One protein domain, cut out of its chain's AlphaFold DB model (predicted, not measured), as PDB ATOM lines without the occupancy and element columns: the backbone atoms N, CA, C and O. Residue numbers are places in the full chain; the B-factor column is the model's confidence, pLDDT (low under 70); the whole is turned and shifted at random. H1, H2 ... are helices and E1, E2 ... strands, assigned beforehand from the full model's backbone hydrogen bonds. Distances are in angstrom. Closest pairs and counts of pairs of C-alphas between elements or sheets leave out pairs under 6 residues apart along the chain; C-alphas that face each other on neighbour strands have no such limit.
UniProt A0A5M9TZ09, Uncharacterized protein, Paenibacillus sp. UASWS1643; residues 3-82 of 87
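AT A GLANCE: This is residues 3 to 82 of the 87 residues of an uncharacterized protein of Paenibacillus sp. UASWS1643 (UniProt A0A5M9TZ09). A four-stranded sheet makes a slab, and one helix, H1, packs slantwise over one of its faces, toward the E3 edge, while the other face is bare. Two long loops, residues 9 to 20 and 40 to 52, extend the model at the end of the sheet where E1 and E3 end. The printed part has 80 residues, with one named helix and four named strands in the order E1, E2, E3, H1, E4; the sheet, E3 E2 E1 E4, is mixed, and so is the class, helices and strands. The whole is loose, with a radius of gyration of the C-alphas of 14.9 A, and elongated, spanning 43 by 26 by 15 A.

IN THESE COORDINATES: Find C-alpha 3 at (-120.839, -187.336, 312.631); from there E1 runs through residues 3 to 8, 16.6 A from first to last C-alpha. Next come E2, residues 21 to 27, 19.7 A, and E3, residues 33 to 39, 20.1 A. H1 begins at C-alpha 53, at (-140.183, -189.826, 310.405), and runs 27.2 A through residues 53 to 70. E4, residues 76 to 81, 16.6 A, ends with C-alpha 81 at (-122.193, -192.000, 325.796).

HOW THE PARTS SIT: Begin with E1, E2 and E3, a meander, each strand the antiparallel neighbour of the one before. In the hairpin of E1 and E2, look at N 6 and O 23, 2.8 A apart and within hydrogen-bond range. In the hairpin of E2 and E3, N 24 and O 36 are within hydrogen-bond range at 2.8 A. On the other side of E1, E4 is parallel to it at 18 degrees, with N 5 and O 78 within hydrogen-bond range at 2.9 A. E3 and E4 are the edge strands and are apart. H1 is on the sheet, two layers with the helix on one face, at a height over the sheet of 8.0 A. It lies over E3, slantwise to the strands at 40 degrees to E3 on the local plane. The closest C-alphas of E3 and H1 are those of Leu 36 and Gly 54, 5.3 A apart. E3, H1 and E4 form a split strand-helix-strand unit, two strands running the same way with E2 and E1 between them, and its crossover is right-handed. In H1, 10 of 14 O i to N i+4 pairs are within hydrogen-bond range.

THE WHOLE: The two C-alphas farthest apart are those of Val 47 and Gly 72, at 43.8 A. The printed part has no cut. The links E1 to E2 and E3 to H1 are long; E2 to E3 and H1 to E4 are tight. Look for pLDDT under 70 at residues 9 to 19, 40 to 55 and 82; the mean of the printed part is 75.9.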
ATOM      1  N   LEU A   3    -119.800-186.420 312.171       91.12
ATOM      2  CA  LEU A   3    -120.839-187.336 312.631       91.12
ATOM      3  C   LEU A   3    -120.784-187.431 314.155       91.12
ATOM      4  O   LEU A   3    -119.743-187.781 314.710       91.12
ATOM      5  N   THR A   4    -121.907-187.173 314.813       91.94
ATOM      6  CA  THR A   4    -122.073-187.389 316.253       91.94
ATOM      7  C   THR A   4    -123.150-188.438 316.478       91.94
ATOM      8  O   THR A   4    -124.250-188.326 315.937       91.94
ATOM      9  N   GLU A   5    -122.823-189.465 317.253       88.19
ATOM     10  CA  GLU A   5    -123.698-190.595 317.545       88.19
ATOM     11  C   GLU A   5    -124.002-190.660 319.042       88.19
ATOM     12  O   GLU A   5    -123.084-190.686 319.857       88.19
ATOM     13  N   TRP A   6    -125.284-190.743 319.392       89.00
ATOM     14  CA  TRP A   6    -125.760-191.028 320.744       89.00
ATOM     15  C   TRP A   6    -126.392-192.408 320.770       89.00
ATOM     16  O   TRP A   6    -127.191-192.757 319.895       89.00
ATOM     17  N   ARG A   7    -126.046-193.180 321.797       81.94
ATOM     18  CA  ARG A   7    -126.598-194.510 322.038       81.94
ATOM     19  C   ARG A   7    -127.348-194.513 323.355       81.94
ATOM     20  O   ARG A   7    -126.741-194.327 324.405       81.94
ATOM     21  N   GLU A   8    -128.644-194.768 323.280       74.38
ATOM     22  CA  GLU A   8    -129.475-195.108 324.429       74.38
ATOM     23  C   GLU A   8    -129.685-196.623 324.380       74.38
ATOM     24  O   GLU A   8    -130.511-197.133 323.621       74.38
ATOM     25  N   VAL A   9    -128.824-197.346 325.095       64.75
ATOM     26  CA  VAL A   9    -128.795-198.814 325.157       64.75
ATOM     27  C   VAL A   9    -128.852-199.180 326.633       64.75
ATOM     28  O   VAL A   9    -128.167-198.547 327.436       64.75
ATOM     29  N   ASP A  10    -129.678-200.160 326.994       58.72
ATOM     30  CA  ASP A  10    -129.684-200.692 328.353       58.72
ATOM     31  C   ASP A  10    -128.333-201.358 328.688       58.72
ATOM     32  O   ASP A  10    -127.556-201.753 327.813       58.72
ATOM     33  N   GLU A  11    -128.008-201.457 329.979       52.62
ATOM     34  CA  GLU A  11    -126.709-201.959 330.460       52.62
ATOM     35  C   GLU A  11    -126.398-203.407 330.030       52.62
ATOM     36  O   GLU A  11    -125.252-203.848 330.125       52.62
ATOM     37  N   ASN A  12    -127.391-204.138 329.515       52.09
ATOM     38  CA  ASN A  12    -127.272-205.542 329.128       52.09
ATOM     39  C   ASN A  12    -126.940-205.754 327.643       52.09
ATOM     40  O   ASN A  12    -126.736-206.893 327.225       52.09
ATOM     41  N   GLY A  13    -126.820-204.684 326.847       52.72
ATOM     42  CA  GLY A  13    -126.691-204.816 325.397       52.72
ATOM     43  C   GLY A  13    -127.978-205.369 324.786       52.72
ATOM     44  O   GLY A  13    -128.860-205.820 325.499       52.72
ATOM     45  N   TYR A  14    -128.103-205.304 323.456       50.69
ATOM     46  CA  TYR A  14    -129.306-205.710 322.717       50.69
ATOM     47  C   TYR A  14    -129.826-207.104 323.107       50.69
ATOM     48  O   TYR A  14    -129.543-208.092 322.431       50.69
ATOM     49  N   GLU A  15    -130.648-207.181 324.146       44.62
ATOM     50  CA  GLU A  15    -131.321-208.395 324.560       44.62
ATOM     51  C   GLU A  15    -132.799-208.088 324.792       44.62
ATOM     52  O   GLU A  15    -133.251-207.579 325.813       44.62
ATOM     53  N   TYR A  16    -133.567-208.466 323.771       45.44
ATOM     54  CA  TYR A  16    -134.875-209.097 323.926       45.44
ATOM     55  C   TYR A  16    -136.058-208.274 324.462       45.44
ATOM     56  O   TYR A  16    -137.157-208.817 324.532       45.44
ATOM     57  N   HIS A  17    -135.896-206.984 324.776       49.69
ATOM     58  CA  HIS A  17    -136.992-206.171 325.337       49.69
ATOM     59  C   HIS A  17    -137.432-204.970 324.498       49.69
ATOM     60  O   HIS A  17    -138.182-204.122 324.980       49.69
ATOM     61  N   GLY A  18    -137.002-204.894 323.236       52.94
ATOM     62  CA  GLY A  18    -137.544-203.925 322.281       52.94
ATOM     63  C   GLY A  18    -137.304-202.455 322.647       52.94
ATOM     64  O   GLY A  18    -138.060-201.590 322.211       52.94
ATOM     65  N   LYS A  19    -136.274-202.163 323.448       59.09
ATOM     66  CA  LYS A  19    -135.894-200.807 323.852       59.09
ATOM     67  C   LYS A  19    -134.459-200.534 323.430       59.09
ATOM     68  O   LYS A  19    -133.568-201.340 323.665       59.09
ATOM     69  N   GLY A  20    -134.257-199.411 322.758       70.19
ATOM     70  CA  GLY A  20    -132.944-198.935 322.348       70.19
ATOM     71  C   GLY A  20    -133.059-197.953 321.193       70.19
ATOM     72  O   GLY A  20    -133.847-198.169 320.268       70.19
ATOM     73  N   ALA A  21    -132.284-196.876 321.237       75.56
ATOM     74  CA  ALA A  21    -132.258-195.869 320.187       75.56
ATOM     75  C   ALA A  21    -130.818-195.466 319.858       75.56
ATOM     76  O   ALA A  21    -129.988-195.245 320.740       75.56
ATOM     77  N   ILE A  22    -130.530-195.361 318.563       79.81
ATOM     78  CA  ILE A  22    -129.319-194.729 318.050       79.81
ATOM     79  C   ILE A  22    -129.746-193.425 317.393       79.81
ATOM     80  O   ILE A  22    -130.490-193.445 316.414       79.81
ATOM     81  N   THR A  23    -129.250-192.302 317.897       86.00
ATOM     82  CA  THR A  23    -129.402-191.003 317.233       86.00
ATOM     83  C   THR A  23    -128.090-190.642 316.560       86.00
ATOM     84  O   THR A  23    -127.036-190.718 317.181       86.00
ATOM     85  N   ILE A  24    -128.137-190.241 315.294       87.12
ATOM     86  CA  ILE A  24    -126.976-189.769 314.539       87.12
ATOM     87  C   ILE A  24    -127.282-188.371 314.016       87.12
ATOM     88  O   ILE A  24    -128.274-188.155 313.319       87.12
ATOM     89  N   LYS A  25    -126.391-187.426 314.305       91.56
ATOM     90  CA  LYS A  25    -126.374-186.097 313.699       91.56
ATOM     91  C   LYS A  25    -125.200-186.016 312.737       91.56
ATOM     92  O   LYS A  25    -124.070-186.332 313.096       91.56
ATOM     93  N   ALA A  26    -125.482-185.585 311.519       90.31
ATOM     94  CA  ALA A  26    -124.494-185.349 310.482       90.31
ATOM     95  C   ALA A  26    -124.457-183.861 310.139       90.31
ATOM     96  O   ALA A  26    -125.510-183.269 309.898       90.31
ATOM     97  N   GLU A  27    -123.262-183.280 310.099       94.19
ATOM     98  CA  GLU A  27    -123.025-181.865 309.793       94.19
ATOM     99  C   GLU A  27    -121.914-181.737 308.747       94.19
ATOM    100  O   GLU A  27    -120.855-182.354 308.879       94.19
ATOM    101  N   ASP A  28    -122.149-180.957 307.694       92.31
ATOM    102  CA  ASP A  28    -121.131-180.626 306.694       92.31
ATOM    103  C   ASP A  28    -120.469-179.268 306.976       92.31
ATOM    104  O   ASP A  28    -120.978-178.442 307.739       92.31
ATOM    105  N   ASP A  29    -119.335-179.010 306.327       90.56
ATOM    106  CA  ASP A  29    -118.552-177.787 306.554       90.56
ATOM    107  C   ASP A  29    -119.253-176.512 306.022       90.56
ATOM    108  O   ASP A  29    -118.749-175.397 306.170       90.56
ATOM    109  N   ARG A  30    -120.425-176.651 305.382       89.69
ATOM    110  CA  ARG A  30    -121.258-175.550 304.868       89.69
ATOM    111  C   ARG A  30    -122.460-175.246 305.765       89.69
ATOM    112  O   ARG A  30    -123.269-174.389 305.407       89.69
ATOM    113  N   GLY A  31    -122.577-175.919 306.909       86.88
ATOM    114  CA  GLY A  31    -123.681-175.750 307.853       86.88
ATOM    115  C   GLY A  31    -124.943-176.536 307.487       86.88
ATOM    116  O   GLY A  31    -125.993-176.316 308.086       86.88
ATOM    117  N   GLY A  32    -124.869-177.443 306.512       89.25
ATOM    118  CA  GLY A  32    -125.919-178.419 306.253       89.25
ATOM    119  C   GLY A  32    -125.932-179.477 307.352       89.25
ATOM    120  O   GLY A  32    -124.896-180.061 307.658       89.25
ATOM    121  N   SER A  33    -127.104-179.746 307.931       91.44
ATOM    122  CA  SER A  33    -127.240-180.734 309.004       91.44
ATOM    123  C   SER A  33    -128.471-181.615 308.846       91.44
ATOM    124  O   SER A  33    -129.523-181.141 308.414       91.44
ATOM    125  N   VAL A  34    -128.367-182.869 309.274       89.94
ATOM    126  CA  VAL A  34    -129.500-183.794 309.387       89.94
ATOM    127  C   VAL A  34    -129.359-184.634 310.649       89.94
ATOM    128  O   VAL A  34    -128.254-185.018 311.023       89.94
ATOM    129  N   SER A  35    -130.486-184.907 311.302       86.88
ATOM    130  CA  SER A  35    -130.573-185.836 312.425       86.88
ATOM    131  C   SER A  35    -131.435-187.027 312.023       86.88
ATOM    132  O   SER A  35    -132.469-186.863 311.364       86.88
ATOM    133  N   LEU A  36    -130.988-188.221 312.387       83.56
ATOM    134  CA  LEU A  36    -131.693-189.472 312.161       83.56
ATOM    135  C   LEU A  36    -131.687-190.297 313.441       83.56
ATOM    136  O   LEU A  36    -130.687-190.357 314.148       83.56
ATOM    137  N   GLU A  37    -132.813-190.936 313.721       80.25
ATOM    138  CA  GLU A  37    -132.998-191.773 314.897       80.25
ATOM    139  C   GLU A  37    -133.429-193.167 314.437       80.25
ATOM    140  O   GLU A  37    -134.359-193.322 313.641       80.25
ATOM    141  N   ILE A  38    -132.711-194.183 314.906       76.19
ATOM    142  CA  ILE A  38    -132.937-195.592 314.607       76.19
ATOM    143  C   ILE A  38    -133.351-196.255 315.916       76.19
ATOM    144  O   ILE A  38    -132.533-196.413 316.820       76.19
ATOM    145  N   ARG A  39    -134.625-196.639 316.022       73.06
ATOM    146  CA  ARG A  39    -135.180-197.300 317.209       73.06
ATOM    147  C   ARG A  39    -135.267-198.813 317.013       73.06
ATOM    148  O   ARG A  39    -135.728-199.276 315.967       73.06
ATOM    149  N   ALA A  40    -134.848-199.565 318.025       66.44
ATOM    150  CA  ALA A  40    -135.105-200.995 318.160       66.44
ATOM    151  C   ALA A  40    -136.499-201.231 318.774       66.44
ATOM    152  O   ALA A  40    -137.010-200.375 319.490       66.44
ATOM    153  N   GLY A  41    -137.116-202.374 318.467       59.66
ATOM    154  CA  GLY A  41    -138.466-202.733 318.915       59.66
ATOM    155  C   GLY A  41    -139.151-203.688 317.939       59.66
ATOM    156  O   GLY A  41    -139.084-203.474 316.722       59.66
ATOM    157  N   GLU A  42    -139.789-204.741 318.456       54.62
ATOM    158  CA  GLU A  42    -140.670-205.586 317.647       54.62
ATOM    159  C   GLU A  42    -141.922-204.784 317.253       54.62
ATOM    160  O   GLU A  42    -142.439-203.995 318.053       54.62
ATOM    161  N   PRO A  43    -142.398-204.904 316.001       54.88
ATOM    162  CA  PRO A  43    -143.547-204.141 315.526       54.88
ATOM    163  C   PRO A  43    -144.838-204.454 316.298       54.88
ATOM    164  O   PRO A  43    -145.733-203.612 316.301       54.88
ATOM    165  N   GLU A  44    -144.935-205.625 316.932       55.47
ATOM    166  CA  GLU A  44    -146.064-206.046 317.769       55.47
ATOM    167  C   GLU A  44    -146.135-205.385 319.157       55.47
ATOM    168  O   GLU A  44    -147.239-205.182 319.661       55.47
ATOM    169  N   ASP A  45    -144.997-205.006 319.749       53.47
ATOM    170  CA  ASP A  45    -144.919-204.450 321.113       53.47
ATOM    171  C   ASP A  45    -144.961-202.915 321.146       53.47
ATOM    172  O   ASP A  45    -145.166-202.288 322.191       53.47
ATOM    173  N   ALA A  46    -144.802-202.283 319.983       49.56
ATOM    174  CA  ALA A  46    -145.018-200.860 319.820       49.56
ATOM    175  C   ALA A  46    -146.522-200.601 319.662       49.56
ATOM    176  O   ALA A  46    -147.113-200.861 318.612       49.56
ATOM    177  N   VAL A  47    -147.149-199.999 320.681       49.69
ATOM    178  CA  VAL A  47    -148.379-199.208 320.489       49.69
ATOM    179  C   VAL A  47    -148.195-198.402 319.196       49.69
ATOM    180  O   VAL A  47    -147.112-197.872 319.013       49.69
ATOM    181  N   PHE A  48    -149.199-198.368 318.313       42.28
ATOM    182  CA  PHE A  48    -149.282-197.844 316.925       42.28
ATOM    183  C   PHE A  48    -148.611-196.473 316.581       42.28
ATOM    184  O   PHE A  48    -149.148-195.672 315.822       42.28
ATOM    185  N   TYR A  49    -147.420-196.178 317.087       48.97
ATOM    186  CA  TYR A  49    -146.605-194.994 316.861       48.97
ATOM    187  C   TYR A  49    -145.219-195.451 316.392       48.97
ATOM    188  O   TYR A  49    -144.189-195.056 316.922       48.97
ATOM    189  N   ARG A  50    -145.128-196.314 315.374       51.62
ATOM    190  CA  ARG A  50    -143.830-196.461 314.709       51.62
ATOM    191  C   ARG A  50    -143.539-195.118 314.041       51.62
ATOM    192  O   ARG A  50    -144.114-194.814 312.999       51.62
ATOM    193  N   ASP A  51    -142.735-194.285 314.697       56.38
ATOM    194  CA  ASP A  51    -142.335-192.986 314.178       56.38
ATOM    195  C   ASP A  51    -141.380-193.218 313.004       56.38
ATOM    196  O   ASP A  51    -140.163-193.317 313.143       56.38
ATOM    197  N   LEU A  52    -141.967-193.384 311.821       59.22
ATOM    198  CA  LEU A  52    -141.236-193.546 310.572       59.22
ATOM    199  C   LEU A  52    -140.669-192.212 310.066       59.22
ATOM    200  O   LEU A  52    -140.091-192.197 308.978       59.22
ATOM    201  N   ASN A  53    -140.779-191.100 310.815       63.56
ATOM    202  CA  ASN A  53    -140.183-189.826 310.405       63.56
ATOM    203  C   ASN A  53    -138.672-189.963 310.171       63.56
ATOM    204  O   ASN A  53    -138.148-189.391 309.214       63.56
ATOM    205  N   GLY A  54    -137.986-190.810 310.951       63.19
ATOM    206  CA  GLY A  54    -136.565-191.116 310.756       63.19
ATOM    207  C   GLY A  54    -136.235-191.700 309.373       63.19
ATOM    208  O   GLY A  54    -135.169-191.417 308.826       63.19
ATOM    209  N   ALA A  55    -137.159-192.442 308.747       68.31
ATOM    210  CA  ALA A  55    -136.946-193.029 307.421       68.31
ATOM    211  C   ALA A  55    -136.847-191.962 306.316       68.31
ATOM    212  O   ALA A  55    -136.067-192.114 305.371       68.31
ATOM    213  N   TYR A  56    -137.578-190.850 306.447       71.12
ATOM    214  CA  TYR A  56    -137.499-189.736 305.498       71.12
ATOM    215  C   TYR A  56    -136.142-189.014 305.562       71.12
ATOM    216  O   TYR A  56    -135.652-188.528 304.537       71.12
ATOM    217  N   SER A  57    -135.489-189.013 306.729       77.81
ATOM    218  CA  SER A  57    -134.172-188.397 306.935       77.81
ATOM    219  C   SER A  57    -133.017-189.179 306.297       77.81
ATOM    220  O   SER A  57    -131.980-188.585 306.005       77.81
ATOM    221  N   ILE A  58    -133.188-190.478 306.005       82.00
ATOM    222  CA  ILE A  58    -132.128-191.335 305.432       82.00
ATOM    223  C   ILE A  58    -131.659-190.802 304.075       82.00
ATOM    224  O   ILE A  58    -130.462-190.670 303.826       82.00
ATOM    225  N   SER A  59    -132.599-190.457 303.193       86.31
ATOM    226  CA  SER A  59    -132.266-189.940 301.859       86.31
ATOM    227  C   SER A  59    -131.494-188.614 301.923       86.31
ATOM    228  O   SER A  59    -130.543-188.409 301.165       86.31
ATOM    229  N   HIS A  60    -131.846-187.740 302.874       85.50
ATOM    230  CA  HIS A  60    -131.126-186.495 303.134       85.50
ATOM    231  C   HIS A  60    -129.724-186.747 303.689       85.50
ATOM    232  O   HIS A  60    -128.778-186.122 303.214       85.50
ATOM    233  N   ALA A  61    -129.570-187.688 304.623       85.81
ATOM    234  CA  ALA A  61    -128.270-188.075 305.166       85.81
ATOM    235  C   ALA A  61    -127.326-188.619 304.090       85.81
ATOM    236  O   ALA A  61    -126.185-188.165 303.993       85.81
ATOM    237  N   ILE A  62    -127.817-189.502 303.217       88.38
ATOM    238  CA  ILE A  62    -127.034-190.025 302.088       88.38
ATOM    239  C   ILE A  62    -126.606-188.888 301.153       88.38
ATOM    240  O   ILE A  62    -125.446-188.820 300.748       88.38
ATOM    241  N   ARG A  63    -127.524-187.971 300.821       91.69
ATOM    242  CA  ARG A  63    -127.221-186.838 299.938       91.69
ATOM    243  C   ARG A  63    -126.196-185.882 300.551       91.69
ATOM    244  O   ARG A  63    -125.302-185.429 299.839       91.69
ATOM    245  N   LEU A  64    -126.323-185.580 301.844       91.25
ATOM    246  CA  LEU A  64    -125.392-184.716 302.567       91.25
ATOM    247  C   LEU A  64    -123.984-185.327 302.573       91.25
ATOM    248  O   LEU A  64    -123.030-184.666 302.168       91.25
ATOM    249  N   ALA A  65    -123.874-186.613 302.927       89.00
ATOM    250  CA  ALA A  65    -122.608-187.344 302.923       89.00
ATOM    251  C   ALA A  65    -121.968-187.399 301.525       89.00
ATOM    252  O   ALA A  65    -120.765-187.183 301.377       89.00
ATOM    253  N   TYR A  66    -122.772-187.635 300.483       91.62
ATOM    254  CA  TYR A  66    -122.300-187.655 299.098       91.62
ATOM    255  C   TYR A  66    -121.702-186.311 298.662       91.62
ATOM    256  O   TYR A  66    -120.612-186.261 298.089       91.62
ATOM    257  N   GLU A  67    -122.398-185.207 298.940       93.12
ATOM    258  CA  GLU A  67    -121.926-183.875 298.566       93.12
ATOM    259  C   GLU A  67    -120.710-183.431 299.396       93.12
ATOM    260  O   GLU A  67    -119.819-182.791 298.840       93.12
ATOM    261  N   ALA A  68    -120.624-183.803 300.679       91.19
ATOM    262  CA  ALA A  68    -119.432-183.584 301.503       91.19
ATOM    263  C   ALA A  68    -118.213-184.354 300.965       91.19
ATOM    264  O   ALA A  68    -117.136-183.780 300.789       91.19
ATOM    265  N   GLY A  69    -118.401-185.624 300.585       90.75
ATOM    266  CA  GLY A  69    -117.352-186.447 299.981       90.75
ATOM    267  C   GLY A  69    -116.835-185.884 298.655       90.75
ATOM    268  O   GLY A  69    -115.627-185.820 298.436       90.75
ATOM    269  N   LYS A  70    -117.724-185.376 297.788       94.81
ATOM    270  CA  LYS A  70    -117.329-184.697 296.537       94.81
ATOM    271  C   LYS A  70    -116.461-183.459 296.755       94.81
ATOM    272  O   LYS A  70    -115.698-183.095 295.864       94.81
ATOM    273  N   ARG A  71    -116.598-182.795 297.902       95.06
ATOM    274  CA  ARG A  71    -115.807-181.613 298.265       95.06
ATOM    275  C   ARG A  71    -114.472-181.964 298.921       95.06
ATOM    276  O   ARG A  71    -113.671-181.061 299.133       95.06
ATOM    277  N   GLY A  72    -114.225-183.241 299.211       92.75
ATOM    278  CA  GLY A  72    -113.020-183.683 299.909       92.75
ATOM    279  C   GLY A  72    -113.022-183.323 301.394       92.75
ATOM    280  O   GLY A  72    -111.950-183.194 301.981       92.75
ATOM    281  N   GLU A  73    -114.200-183.133 301.997       94.12
ATOM    282  CA  GLU A  73    -114.290-182.915 303.439       94.12
ATOM    283  C   GLU A  73    -113.773-184.143 304.188       94.12
ATOM    284  O   GLU A  73    -114.098-185.284 303.848       94.12
ATOM    285  N   THR A  74    -112.983-183.907 305.232       93.44
ATOM    286  CA  THR A  74    -112.563-184.986 306.126       93.44
ATOM    287  C   THR A  74    -113.747-185.404 306.992       93.44
ATOM    288  O   THR A  74    -114.551-184.566 307.411       93.44
ATOM    289  N   LEU A  75    -113.875-186.713 307.211       90.75
ATOM    290  CA  LEU A  75    -114.868-187.287 308.105       90.75
ATOM    291  C   LEU A  75    -114.317-187.315 309.531       90.75
ATOM    292  O   LEU A  75    -113.317-187.980 309.796       90.75
ATOM    293  N   GLU A  76    -115.015-186.652 310.441       93.62
ATOM    294  CA  GLU A  76    -114.813-186.757 311.883       93.62
ATOM    295  C   GLU A  76    -115.978-187.533 312.503       93.62
ATOM    296  O   GLU A  76    -117.136-187.307 312.146       93.62
ATOM    297  N   TYR A  77    -115.687-188.454 313.423       91.56
ATOM    298  CA  TYR A  77    -116.689-189.289 314.088       91.56
ATOM    299  C   TYR A  77    -116.534-189.218 315.606       91.56
ATOM    300  O   TYR A  77    -115.439-189.415 316.135       91.56
ATOM    301  N   GLU A  78    -117.643-188.964 316.294       92.25
ATOM    302  CA  GLU A  78    -117.729-188.841 317.744       92.25
ATOM    303  C   GLU A  78    -118.861-189.723 318.282       92.25
ATOM    304  O   GLU A  78    -120.025-189.544 317.922       92.25
ATOM    305  N   LEU A  79    -118.519-190.659 319.170       87.62
ATOM    306  CA  LEU A  79    -119.491-191.439 319.933       87.62
ATOM    307  C   LEU A  79    -119.693-190.787 321.305       87.62
ATOM    308  O   LEU A  79    -118.766-190.750 322.114       87.62
ATOM    309  N   VAL A  80    -120.913-190.332 321.576       89.00
ATOM    310  CA  VAL A  80    -121.326-189.731 322.846       89.00
ATOM    311  C   VAL A  80    -122.077-190.782 323.660       89.00
ATOM    312  O   VAL A  80    -123.147-191.254 323.269       89.00
ATOM    313  N   LYS A  81    -121.503-191.173 324.800       76.81
ATOM    314  CA  LYS A  81    -122.193-192.000 325.796       76.81
ATOM    315  C   LYS A  81    -123.003-191.085 326.712       76.81
ATOM    316  O   LYS A  81    -122.458-190.100 327.200       76.81
ATOM    317  N   ASN A  82    -124.270-191.412 326.955       62.78
ATOM    318  CA  ASN A  82    -125.016-190.796 328.051       62.78
ATOM    319  C   ASN A  82    -124.451-191.346 329.370       62.78
ATOM    320  O   ASN A  82    -124.595-192.532 329.650       62.78
TER     321      ASN A  82